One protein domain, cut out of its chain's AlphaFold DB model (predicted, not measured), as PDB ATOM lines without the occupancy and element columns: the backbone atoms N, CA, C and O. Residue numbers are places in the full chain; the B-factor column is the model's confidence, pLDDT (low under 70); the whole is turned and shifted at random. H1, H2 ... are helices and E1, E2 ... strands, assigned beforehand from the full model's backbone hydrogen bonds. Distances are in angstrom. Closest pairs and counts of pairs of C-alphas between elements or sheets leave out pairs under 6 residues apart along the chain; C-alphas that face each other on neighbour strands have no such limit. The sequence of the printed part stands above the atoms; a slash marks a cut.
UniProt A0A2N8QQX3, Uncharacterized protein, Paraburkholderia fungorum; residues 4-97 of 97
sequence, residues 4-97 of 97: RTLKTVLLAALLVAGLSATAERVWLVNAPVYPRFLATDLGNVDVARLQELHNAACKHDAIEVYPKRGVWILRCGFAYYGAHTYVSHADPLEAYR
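This is residues 4 to 97 of the 97 residues of an uncharacterized protein of Paraburkholderia fungorum (UniProt A0A2N8QQX3). Helix H1 is a long arm, residues 4 to 16 sticking out free, on a small body of a three-stranded sheet, E1 to E3, and short helix H2. The 94 printed residues, class mixed, run H1 H2 E1 E2 E3; the sheet, order E1 - E2 - E3, is a meander, each strand antiparallel to the one before. It is loose, radius of gyration of the C-alphas 15.7 A, spanning 57 by 28 by 19 A.

H1, residues 4 to 30, begins at C-alpha 4 (243.629, 138.818, 169.583) and measures 39.1 A. H2, residues 47 to 56, measures 14.2 A; E1, 63 to 68, 15.6 A; E2, 71 to 76, 16.6 A; E3, 85 to 88, 10.3 A, ending at C-alpha 88 (214.201, 132.918, 134.212).

Hairpin E1 and E2, at 157 degrees, has N 66 and O 73 within hydrogen-bond range, 2.8 A; hairpin E2 and E3, at 148 degrees, N 86 and O 74, 2.7 A. H1 only grazes the sheet; its closest C-alphas to E1 are Val 29 and Tyr 66, 7.2 A. H2 only grazes it; His 54 and Ile 63 of E1 are its closest C-alphas, 6.8 A. Every O i to N i+4 pair in H1 and H2 is within range.

The farthest C-alphas, Arg 4 and Ala 95, are 57.4 A apart. Link H1 to H2 is long, 16 residues; the printed part has no cut; residue 82 is under pLDDT 70.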
ATOM      1  N   ARG A   4     244.745 139.596 169.030       87.00
ATOM      2  CA  ARG A   4     243.629 138.818 169.583       87.00
ATOM      3  C   ARG A   4     242.278 139.312 169.061       87.00
ATOM      4  O   ARG A   4     241.494 138.498 168.588       87.00
ATOM      5  N   THR A   5     242.041 140.624 169.075       89.31
ATOM      6  CA  THR A   5     240.807 141.215 168.532       89.31
ATOM      7  C   THR A   5     240.669 140.939 167.035       89.31
ATOM      8  O   THR A   5     239.588 140.574 166.588       89.31
ATOM      9  N   LEU A   6     241.762 141.031 166.268       91.81
ATOM     10  CA  LEU A   6     241.750 140.735 164.830       91.81
ATOM     11  C   LEU A   6     241.354 139.281 164.538       91.81
ATOM     12  O   LEU A   6     240.498 139.040 163.689       91.81
ATOM     13  N   LYS A   7     241.925 138.319 165.272       92.31
ATOM     14  CA  LYS A   7     241.579 136.896 165.125       92.31
ATOM     15  C   LYS A   7     240.110 136.625 165.440       92.31
ATOM     16  O   LYS A   7     239.453 135.912 164.690       92.31
ATOM     17  N   THR A   8     239.588 137.204 166.520       94.12
ATOM     18  CA  THR A   8     238.178 137.032 166.893       94.12
ATOM     19  C   THR A   8     237.241 137.625 165.842       94.12
ATOM     20  O   THR A   8     236.266 136.974 165.476       94.12
ATOM     21  N   VAL A   9     237.554 138.810 165.310       94.62
ATOM     22  CA  VAL A   9     236.755 139.442 164.245       94.62
ATOM     23  C   VAL A   9     236.765 138.597 162.970       94.62
ATOM     24  O   VAL A   9     235.707 138.371 162.390       94.62
ATOM     25  N   LEU A  10     237.924 138.068 162.562       94.06
ATOM     26  CA  LEU A  10     238.034 137.179 161.398       94.06
ATOM     27  C   LEU A  10     237.210 135.897 161.561       94.06
ATOM     28  O   LEU A  10     236.467 135.527 160.657       94.06
ATOM     29  N   LEU A  11     237.305 135.237 162.719       95.06
ATOM     30  CA  LEU A  11     236.531 134.023 162.998       95.06
ATOM     31  C   LEU A  11     235.025 134.298 163.004       95.06
ATOM     32  O   LEU A  11     234.262 133.528 162.425       95.06
ATOM     33  N   ALA A  12     234.599 135.406 163.612       94.88
ATOM     34  CA  ALA A  12     233.198 135.812 163.608       94.88
ATOM     35  C   ALA A  12     232.699 136.097 162.182       94.88
ATOM     36  O   ALA A  12     231.617 135.644 161.815       94.88
ATOM     37  N   ALA A  13     233.497 136.781 161.357       93.06
ATOM     38  CA  ALA A  13     233.149 137.062 159.966       93.06
ATOM     39  C   ALA A  13     232.992 135.775 159.138       93.06
ATOM     40  O   ALA A  13     232.009 135.633 158.412       93.06
ATOM     41  N   LEU A  14     233.910 134.815 159.288       92.88
ATOM     42  CA  LEU A  14     233.821 133.511 158.619       92.88
ATOM     43  C   LEU A  14     232.578 132.726 159.053       92.88
ATOM     44  O   LEU A  14     231.895 132.138 158.216       92.88
ATOM     45  N   LEU A  15     232.254 132.750 160.349       94.94
ATOM     46  CA  LEU A  15     231.071 132.077 160.882       94.94
ATOM     47  C   LEU A  15     229.778 132.679 160.317       94.94
ATOM     48  O   LEU A  15     228.909 131.945 159.848       94.94
ATOM     49  N   VAL A  16     229.664 134.008 160.304       94.38
ATOM     50  CA  VAL A  16     228.499 134.706 159.738       94.38
ATOM     51  C   VAL A  16     228.366 134.432 158.240       94.38
ATOM     52  O   VAL A  16     227.257 134.166 157.772       94.38
ATOM     53  N   ALA A  17     229.474 134.437 157.493       90.25
ATOM     54  CA  ALA A  17     229.464 134.123 156.065       90.25
ATOM     55  C   ALA A  17     228.939 132.703 155.799       90.25
ATOM     56  O   ALA A  17     228.080 132.519 154.937       90.25
ATOM     57  N   GLY A  18     229.390 131.713 156.575       89.44
ATOM     58  CA  GLY A  18     228.938 130.333 156.399       89.44
ATOM     59  C   GLY A  18     227.492 130.086 156.803       89.44
ATOM     60  O   GLY A  18     226.762 129.391 156.090       89.44
ATOM     61  N   LEU A  19     227.035 130.708 157.891       92.75
ATOM     62  CA  LEU A  19     225.624 130.656 158.276       92.75
ATOM     63  C   LEU A  19     224.731 131.306 157.213       92.75
ATOM     64  O   LEU A  19     223.690 130.749 156.873       92.75
ATOM     65  N   SER A  20     225.161 132.434 156.647       89.81
ATOM     66  CA  SER A  20     224.409 133.147 155.607       89.81
ATOM     67  C   SER A  20     224.301 132.327 154.323       89.81
ATOM     68  O   SER A  20     223.200 132.165 153.803       89.81
ATOM     69  N   ALA A  21     225.406 131.737 153.855       88.44
ATOM     70  CA  ALA A  21     225.409 130.851 152.689       88.44
ATOM     71  C   ALA A  21     224.500 129.626 152.892       88.44
ATOM     72  O   ALA A  21     223.770 129.210 151.992       88.44
ATOM     73  N   THR A  22     224.497 129.065 154.104       90.12
ATOM     74  CA  THR A  22     223.630 127.928 154.443       90.12
ATOM     75  C   THR A  22     222.159 128.336 154.464       90.12
ATOM     76  O   THR A  22     221.323 127.654 153.873       90.12
ATOM     77  N   ALA A  23     221.831 129.464 155.097       91.12
ATOM     78  CA  ALA A  23     220.469 129.989 155.145       91.12
ATOM     79  C   ALA A  23     219.933 130.309 153.742       91.12
ATOM     80  O   ALA A  23     218.801 129.953 153.419       91.12
ATOM     81  N   GLU A  24     220.759 130.916 152.889       90.69
ATOM     82  CA  GLU A  24     220.433 131.200 151.491       90.69
ATOM     83  C   GLU A  24     220.135 129.917 150.710       90.69
ATOM     84  O   GLU A  24     219.134 129.844 149.999       90.69
ATOM     85  N   ARG A  25     220.942 128.866 150.902       89.62
ATOM     86  CA  ARG A  25     220.724 127.566 150.259       89.62
ATOM     87  C   ARG A  25     219.430 126.899 150.728       89.62
ATOM     88  O   ARG A  25     218.666 126.399 149.906       89.62
ATOM     89  N   VAL A  26     219.151 126.926 152.032       91.12
ATOM     90  CA  VAL A  26     217.893 126.403 152.592       91.12
ATOM     91  C   VAL A  26     216.694 127.170 152.035       91.12
ATOM     92  O   VAL A  26     215.696 126.546 151.663       91.12
ATOM     93  N   TRP A  27     216.798 128.494 151.919       91.25
ATOM     94  CA  TRP A  27     215.771 129.333 151.304       91.25
ATOM     95  C   TRP A  27     215.576 128.963 149.829       91.25
ATOM     96  O   TRP A  27     214.447 128.694 149.411       91.25
ATOM     97  N   LEU A  28     216.661 128.887 149.051       91.56
ATOM     98  CA  LEU A  28     216.637 128.535 147.629       91.56
ATOM     99  C   LEU A  28     215.911 127.217 147.379       91.56
ATOM    100  O   LEU A  28     215.117 127.135 146.449       91.56
ATOM    101  N   VAL A  29     216.140 126.203 148.207       91.44
ATOM    102  CA  VAL A  29     215.513 124.893 148.019       91.44
ATOM    103  C   VAL A  29     214.047 124.916 148.461       91.44
ATOM    104  O   VAL A  29     213.172 124.521 147.694       91.44
ATOM    105  N   ASN A  30     213.750 125.434 149.655       92.94
ATOM    106  CA  ASN A  30     212.459 125.185 150.311       92.94
ATOM    107  C   ASN A  30     211.417 126.292 150.125       92.94
ATOM    108  O   ASN A  30     210.218 126.023 150.174       92.94
ATOM    109  N   ALA A  31     211.828 127.547 149.948       92.25
ATOM    110  CA  ALA A  31     210.869 128.645 149.923       92.25
ATOM    111  C   ALA A  31     210.163 128.760 148.561       92.25
ATOM    112  O   ALA A  31     210.767 128.468 147.524       92.25
ATOM    113  N   PRO A  32     208.922 129.275 148.520       93.06
ATOM    114  CA  PRO A  32     208.185 129.473 147.271       93.06
ATOM    115  C   PRO A  32     208.682 130.668 146.445       93.06
ATOM    116  O   PRO A  32     208.314 130.799 145.281       93.06
ATOM    117  N   VAL A  33     209.481 131.561 147.032       92.56
ATOM    118  CA  VAL A  33     209.990 132.789 146.404       92.56
ATOM    119  C   VAL A  33     211.475 132.922 146.725       92.56
ATOM    120  O   VAL A  33     211.882 132.619 147.846       92.56
ATOM    121  N   TYR A  34     212.264 133.396 145.761       91.50
ATOM    122  CA  TYR A  34     213.687 133.684 145.933       91.50
ATOM    123  C   TYR A  34     213.953 135.196 145.795       91.50
ATOM    124  O   TYR A  34     213.328 135.842 144.945       91.50
ATOM    125  N   PRO A  35     214.832 135.792 146.623       88.19
ATOM    126  CA  PRO A  35     215.112 137.220 146.552       88.19
ATOM    127  C   PRO A  35     215.816 137.604 145.242       88.19
ATOM    128  O   PRO A  35     216.898 137.115 144.937       88.19
ATOM    129  N   ARG A  36     215.227 138.542 144.487       85.69
ATOM    130  CA  ARG A  36     215.745 138.960 143.170       85.69
ATOM    131  C   ARG A  36     217.104 139.651 143.222       85.69
ATOM    132  O   ARG A  36     217.846 139.575 142.265       85.69
ATOM    133  N   PHE A  37     217.455 140.301 144.327       86.12
ATOM    134  CA  PHE A  37     218.754 140.971 144.457       86.12
ATOM    135  C   PHE A  37     219.935 139.992 144.585       86.12
ATOM    136  O   PHE A  37     221.079 140.415 144.458       86.12
ATOM    137  N   LEU A  38     219.672 138.706 144.850       88.19
ATOM    138  CA  LEU A  38     220.691 137.653 144.911       88.19
ATOM    139  C   LEU A  38     220.907 136.944 143.569       88.19
ATOM    140  O   LEU A  38     221.775 136.080 143.471       88.19
ATOM    141  N   ALA A  39     220.112 137.273 142.551       91.44
ATOM    142  CA  ALA A  39     220.151 136.601 141.265       91.44
ATOM    143  C   ALA A  39     220.141 137.599 140.106       91.44
ATOM    144  O   ALA A  39     219.499 138.645 140.158       91.44
ATOM    145  N   THR A  40     220.830 137.244 139.030       93.31
ATOM    146  CA  THR A  40     220.839 138.038 137.801       93.31
ATOM    147  C   THR A  40     219.646 137.650 136.933       93.31
ATOM    148  O   THR A  40     219.465 136.482 136.600       93.31
ATOM    149  N   ASP A  41     218.823 138.622 136.551       93.19
ATOM    150  CA  ASP A  41     217.686 138.380 135.663       93.19
ATOM    151  C   ASP A  41     218.171 138.121 134.226       93.19
ATOM    152  O   ASP A  41     218.905 138.933 133.659       93.19
ATOM    153  N   LEU A  42     217.786 136.977 133.653       92.19
ATOM    154  CA  LEU A  42     218.107 136.589 132.277       92.19
ATOM    155  C   LEU A  42     216.906 136.693 131.327       92.19
ATOM    156  O   LEU A  42     217.051 136.386 130.143       92.19
ATOM    157  N   GLY A  43     215.733 137.125 131.797       92.38
ATOM    158  CA  GLY A  43     214.519 137.139 130.986       92.38
ATOM    159  C   GLY A  43     213.942 135.734 130.793       92.38
ATOM    160  O   GLY A  43     213.880 134.944 131.730       92.38
ATOM    161  N   ASN A  44     213.488 135.414 129.584       92.94
ATOM    162  CA  ASN A  44     213.012 134.070 129.254       92.94
ATOM    163  C   ASN A  44     214.198 133.210 128.813       92.94
ATOM    164  O   ASN A  44     214.824 133.502 127.796       92.94
ATOM    165  N   VAL A  45     214.500 132.159 129.574       92.31
ATOM    166  CA  VAL A  45     215.551 131.192 129.245       92.31
ATOM    167  C   VAL A  45     214.897 129.917 128.735       92.31
ATOM    168  O   VAL A  45     214.080 129.329 129.439       92.31
ATOM    169  N   ASP A  46     215.274 129.497 127.531       91.31
ATOM    170  CA  ASP A  46     214.938 128.200 126.948       91.31
ATOM    171  C   ASP A  46     216.134 127.233 127.037       91.31
ATOM    172  O   ASP A  46     217.196 127.567 127.569       91.31
ATOM    173  N   VAL A  47     215.981 126.022 126.498       91.19
ATOM    174  CA  VAL A  47     217.035 124.995 126.510       91.19
ATOM    175  C   VAL A  47     218.311 125.455 125.793       91.19
ATOM    176  O   VAL A  47     219.414 125.186 126.270       91.19
ATOM    177  N   ALA A  48     218.190 126.165 124.667       90.50
ATOM    178  CA  ALA A  48     219.348 126.650 123.919       90.50
ATOM    179  C   ALA A  48     220.132 127.682 124.741       90.50
ATOM    180  O   ALA A  48     221.353 127.575 124.893       90.50
ATOM    181  N   ARG A  49     219.424 128.628 125.362       90.69
ATOM    182  CA  ARG A  49     220.017 129.637 126.239       90.69
ATOM    183  C   ARG A  49     220.573 129.035 127.528       90.69
ATOM    184  O   ARG A  49     221.582 129.518 128.037       90.69
ATOM    185  N   LEU A  50     219.965 127.965 128.038       90.44
ATOM    186  CA  LEU A  50     220.493 127.193 129.164       90.44
ATOM    187  C   LEU A  50     221.838 126.540 128.804       90.44
ATOM    188  O   LEU A  50     222.775 126.583 129.602       90.44
ATOM    189  N   GLN A  51     221.966 126.001 127.588       90.62
ATOM    190  CA  GLN A  51     223.222 125.438 127.089       90.62
ATOM    191  C   GLN A  51     224.305 126.514 126.918       90.62
ATOM    192  O   GLN A  51     225.463 126.294 127.277       90.62
ATOM    193  N   GLU A  52     223.946 127.695 126.411       91.25
ATOM    194  CA  GLU A  52     224.861 128.841 126.349       91.25
ATOM    195  C   GLU A  52     225.325 129.268 127.745       91.25
ATOM    196  O   GLU A  52     226.519 129.487 127.959       91.25
ATOM    197  N   LEU A  53     224.401 129.333 128.709       90.56
ATOM    198  CA  LEU A  53     224.709 129.654 130.100       90.56
ATOM    199  C   LEU A  53     225.664 128.622 130.710       90.56
ATOM    200  O   LEU A  53     226.615 129.002 131.397       90.56
ATOM    201  N   HIS A  54     225.456 127.337 130.413       89.81
ATOM    202  CA  HIS A  54     226.338 126.256 130.849       89.81
ATOM    203  C   HIS A  54     227.747 126.397 130.266       89.81
ATOM    204  O   HIS A  54     228.736 126.314 130.990       89.81
ATOM    205  N   ASN A  55     227.847 126.674 128.966       89.88
ATOM    206  CA  ASN A  55     229.128 126.776 128.273       89.88
ATOM    207  C   ASN A  55     229.914 128.046 128.647       89.88
ATOM    208  O   ASN A  55     231.147 128.027 128.631       89.88
ATOM    209  N   ALA A  56     229.217 129.144 128.955       89.12
ATOM    210  CA  ALA A  56     229.831 130.439 129.225       89.12
ATOM    211  C   ALA A  56     230.074 130.686 130.719       89.12
ATOM    212  O   ALA A  56     231.208 130.941 131.121       89.12
ATOM    213  N   ALA A  57     229.018 130.632 131.536       86.12
ATOM    214  CA  ALA A  57     229.052 131.108 132.918       86.12
ATOM    215  C   ALA A  57     229.131 129.978 133.950       86.12
ATOM    216  O   ALA A  57     229.834 130.119 134.946       86.12
ATOM    217  N   CYS A  58     228.457 128.851 133.709       87.69
ATOM    218  CA  CYS A  58     228.511 127.675 134.584       87.69
ATOM    219  C   CYS A  58     229.517 126.632 134.080       87.69
ATOM    220  O   CYS A  58     229.262 125.431 134.146       87.69
ATOM    221  N   LYS A  59     230.643 127.075 133.512       83.00
ATOM    222  CA  LYS A  59     231.597 126.173 132.865       83.00
ATOM    223  C   LYS A  59     232.100 125.137 133.877       83.00
ATOM    224  O   LYS A  59     232.689 125.511 134.883       83.00
ATOM    225  N   HIS A  60     231.919 123.853 133.563       79.81
ATOM    226  CA  HIS A  60     232.235 122.695 134.424       79.81
ATOM    227  C   HIS A  60     231.278 122.439 135.597       79.81
ATOM    228  O   HIS A  60     231.470 121.460 136.315       79.81
ATOM    229  N   ASP A  61     230.221 123.237 135.741       84.81
ATOM    230  CA  ASP A  61     229.210 123.084 136.779       84.81
ATOM    231  C   ASP A  61     227.850 122.701 136.182       84.81
ATOM    232  O   ASP A  61     227.408 123.233 135.160       84.81
ATOM    233  N   ALA A  62     227.144 121.785 136.845       86.88
ATOM    234  CA  ALA A  62     225.751 121.500 136.511       86.88
ATOM    235  C   ALA A  62     224.875 122.727 136.804       86.88
ATOM    236  O   ALA A  62     225.113 123.438 137.780       86.88
ATOM    237  N   ILE A  63     223.845 122.963 135.989       91.56
ATOM    238  CA  ILE A  63     222.846 123.992 136.289       91.56
ATOM    239  C   ILE A  63     221.715 123.351 137.081       91.56
ATOM    240  O   ILE A  63     221.018 122.468 136.586       91.56
ATOM    241  N   GLU A  64     221.520 123.816 138.306       91.69
ATOM    242  CA  GLU A  64     220.363 123.445 139.105       91.69
ATOM    243  C   GLU A  64     219.185 124.359 138.775       91.69
ATOM    244  O   GLU A  64     219.328 125.583 138.749       91.69
ATOM    245  N   VAL A  65     218.018 123.759 138.554       92.75
ATOM    246  CA  VAL A  65     216.787 124.459 138.184       92.75
ATOM    247  C   VAL A  65     215.772 124.312 139.311       92.75
ATOM    248  O   VAL A  65     215.365 123.202 139.652       92.75
ATOM    249  N   TYR A  66     215.345 125.435 139.881       93.38
ATOM    250  CA  TYR A  66     214.387 125.475 140.982       93.38
ATOM    251  C   TYR A  66     213.117 126.229 140.566       93.38
ATOM    252  O   TYR A  66     213.180 127.450 140.377       93.38
ATOM    253  N   PRO A  67     211.951 125.563 140.473       94.19
ATOM    254  CA  PRO A  67     210.688 126.260 140.269       94.19
ATOM    255  C   PRO A  67     210.355 127.118 141.489       94.19
ATOM    256  O   PRO A  67     210.400 126.655 142.635       94.19
ATOM    257  N   LYS A  68     209.987 128.373 141.242       94.50
ATOM    258  CA  LYS A  68     209.456 129.309 142.235       94.50
ATOM    259  C   LYS A  68     208.159 129.914 141.719       94.50
ATOM    260  O   LYS A  68     207.729 129.684 140.591       94.50
ATOM    261  N   ARG A  69     207.484 130.683 142.568       93.38
ATOM    262  CA  ARG A  69     206.218 131.322 142.212       93.38
ATOM    263  C   ARG A  69     206.442 132.360 141.108       93.38
ATOM    264  O   ARG A  69     206.874 133.476 141.387       93.38
ATOM    265  N   GLY A  70     206.118 131.975 139.875       89.88
ATOM    266  CA  GLY A  70     206.155 132.832 138.687       89.88
ATOM    267  C   GLY A  70     207.530 133.001 138.039       89.88
ATOM    268  O   GLY A  70     207.630 133.762 137.088       89.88
ATOM    269  N   VAL A  71     208.571 132.329 138.539       95.00
ATOM    270  CA  VAL A  71     209.928 132.359 137.967       95.00
ATOM    271  C   VAL A  71     210.647 131.035 138.218       95.00
ATOM    272  O   VAL A  71     210.279 130.269 139.110       95.00
ATOM    273  N   TRP A  72     211.722 130.809 137.481       94.94
ATOM    274  CA  TRP A  72     212.635 129.687 137.617       94.94
ATOM    275  C   TRP A  72     214.004 130.202 138.025       94.94
ATOM    276  O   TRP A  72     214.533 131.130 137.417       94.94
ATOM    277  N   ILE A  73     214.577 129.621 139.071       94.88
ATOM    278  CA  ILE A  73     215.912 129.993 139.534       94.88
ATOM    279  C   ILE A  73     216.915 128.995 138.976       94.88
ATOM    280  O   ILE A  73     216.750 127.788 139.149       94.88
ATOM    281  N   LEU A  74     217.943 129.515 138.317       94.25
ATOM    282  CA  LEU A  74     219.039 128.757 137.729       94.25
ATOM    283  C   LEU A  74     220.290 129.003 138.564       94.25
ATOM    284  O   LEU A  74     220.661 130.158 138.763       94.25
ATOM    285  N   ARG A  75     220.964 127.962 139.037       92.81
ATOM    286  CA  ARG A  75     222.204 128.121 139.808       92.81
ATOM    287  C   ARG A  75     223.326 127.285 139.219       92.81
ATOM    288  O   ARG A  75     223.131 126.102 138.958       92.81
ATOM    289  N   CYS A  76     224.493 127.898 139.031       91.25
ATOM    290  CA  CYS A  76     225.701 127.184 138.633       91.25
ATOM    291  C   CYS A  76     226.257 126.404 139.829       91.25
ATOM    292  O   CYS A  76     226.758 127.002 140.784       91.25
ATOM    293  N   GLY A  77     226.200 125.081 139.752       85.56
ATOM    294  CA  GLY A  77     226.883 124.178 140.665       85.56
ATOM    295  C   GLY A  77     226.281 124.104 142.068       85.56
ATOM    296  O   GLY A  77     225.420 124.878 142.485       85.56
ATOM    297  N   PHE A  78     226.796 123.140 142.828       79.88
ATOM    298  CA  PHE A  78     226.329 122.811 144.179       79.88
ATOM    299  C   PHE A  78     227.106 123.544 145.280       79.88
ATOM    300  O   PHE A  78     226.889 123.302 146.469       79.88
ATOM    301  N   ALA A  79     228.045 124.413 144.903       79.12
ATOM    302  CA  ALA A  79     228.882 125.119 145.857       79.12
ATOM    303  C   ALA A  79     228.042 126.080 146.716       79.12
ATOM    304  O   ALA A  79     227.199 126.834 146.217       79.12
ATOM    305  N   TYR A  80     228.300 126.079 148.028       70.88
ATOM    306  CA  TYR A  80     227.676 127.017 148.970       70.88
ATOM    307  C   TYR A  80     228.182 128.450 148.782       70.88
ATOM    308  O   TYR A  80     227.461 129.393 149.086       70.88
ATOM    309  N   TYR A  81     229.390 128.615 148.240       70.94
ATOM    310  CA  TYR A  81     230.013 129.911 147.990       70.94
ATOM    311  C   TYR A  81     230.353 130.053 146.509       70.94
ATOM    312  O   TYR A  81     230.725 129.074 145.868       70.94
ATOM    313  N   GLY A  82     230.253 131.274 145.980       68.31
ATOM    314  CA  GLY A  82     230.702 131.601 144.622       68.31
ATOM    315  C   GLY A  82     229.816 131.081 143.484       68.31
ATOM    316  O   GLY A  82     230.136 131.321 142.328       68.31
ATOM    317  N   ALA A  83     228.704 130.407 143.786       78.06
ATOM    318  CA  ALA A  83     227.749 129.974 142.777       78.06
ATOM    319  C   ALA A  83     226.982 131.177 142.206       78.06
ATOM    320  O   ALA A  83     226.375 131.954 142.949       78.06
ATOM    321  N   HIS A  84     226.977 131.316 140.881       88.19
ATOM    322  CA  HIS A  84     226.161 132.318 140.206       88.19
ATOM    323  C   HIS A  84     224.709 131.855 140.136       88.19
ATOM    324  O   HIS A  84     224.426 130.729 139.719       88.19
ATOM    325  N   THR A  85     223.797 132.739 140.533       92.19
ATOM    326  CA  THR A  85     222.358 132.483 140.510       92.19
ATOM    327  C   THR A  85     221.692 133.425 139.514       92.19
ATOM    328  O   THR A  85     222.014 134.612 139.456       92.19
ATOM    329  N   TYR A  86     220.758 132.894 138.737       94.06
ATOM    330  CA  TYR A  86     220.028 133.603 137.699       94.06
ATOM    331  C   TYR A  86     218.527 133.358 137.817       94.06
ATOM    332  O   TYR A  86     218.089 132.369 138.407       94.06
ATOM    333  N   VAL A  87     217.739 134.258 137.238       95.12
ATOM    334  CA  VAL A  87     216.278 134.156 137.170       95.12
ATOM    335  C   VAL A  87     215.847 134.010 135.715       95.12
ATOM    336  O   VAL A  87     216.298 134.772 134.864       95.12
ATOM    337  N   SER A  88     214.957 133.055 135.456       94.62
ATOM    338  CA  SER A  88     214.201 132.918 134.212       94.62
ATOM    339  C   SER A  88     212.710 133.130 134.471       94.62
ATOM    340  O   SER A  88     212.178 132.654 135.475       94.62
ATOM    341  N   HIS A  89     212.010 133.804 133.562       94.38
ATOM    342  CA  HIS A  89     210.549 133.977 133.615       94.38
ATOM    343  C   HIS A  89     209.792 132.909 132.807       94.38
ATOM    344  O   HIS A  89     208.566 132.863 132.853       94.38
ATOM    345  N   ALA A  90     210.515 132.015 132.125       93.62
ATOM    346  CA  ALA A  90     209.983 130.853 131.411       93.62
ATOM    347  C   ALA A  90     210.546 129.545 131.991       93.62
ATOM    348  O   ALA A  90     211.616 129.567 132.608       93.62
ATOM    349  N   ASP A  91     209.832 128.426 131.807       92.38
ATOM    350  CA  ASP A  91     210.321 127.097 132.188       92.38
ATOM    351  C   ASP A  91     211.443 126.669 131.227       92.38
ATOM    352  O   ASP A  91     211.175 126.353 130.067       92.38
ATOM    353  N   PRO A  92     212.707 126.642 131.685       89.00
ATOM    354  CA  PRO A  92     213.848 126.365 130.817       89.00
ATOM    355  C   PRO A  92     213.904 124.900 130.371       89.00
ATOM    356  O   PRO A  92     214.685 124.568 129.482       89.00
ATOM    357  N   LEU A  93     213.110 124.021 130.990       89.94
ATOM    358  CA  LEU A  93     213.057 122.590 130.703       89.94
ATOM    359  C   LEU A  93     211.724 122.172 130.068       89.94
ATOM    360  O   LEU A  93     211.463 120.976 129.962       89.94
ATOM    361  N   GLU A  94     210.896 123.125 129.627       89.00
ATOM    362  CA  GLU A  94     209.588 122.851 129.016       89.00
ATOM    363  C   GLU A  94     209.680 121.842 127.863       89.00
ATOM    364  O   GLU A  94     208.855 120.943 127.764       89.00
ATOM    365  N   ALA A  95     210.736 121.917 127.049       84.75
ATOM    366  CA  ALA A  95     210.947 121.013 125.917       84.75
ATOM    367  C   ALA A  95     211.271 119.551 126.302       84.75
ATOM    368  O   ALA A  95     211.295 118.690 125.424       84.75
ATOM    369  N   TYR A  96     211.554 119.266 127.579       81.00
ATOM    370  CA  TYR A  96     211.890 117.927 128.086       81.00
ATOM    371  C   TYR A  96     210.786 117.294 128.947       81.00
ATOM    372  O   TYR A  96     210.986 116.188 129.456       81.00
ATOM    373  N   ARG A  97     209.664 117.990 129.158       72.31
ATOM    374  CA  ARG A  97     208.521 117.503 129.943       72.31
ATOM    375  C   ARG A  97     207.472 116.864 129.037       72.31
ATOM    376  O   ARG A  97     206.890 115.853 129.488       72.31
TER     377      ARG A  97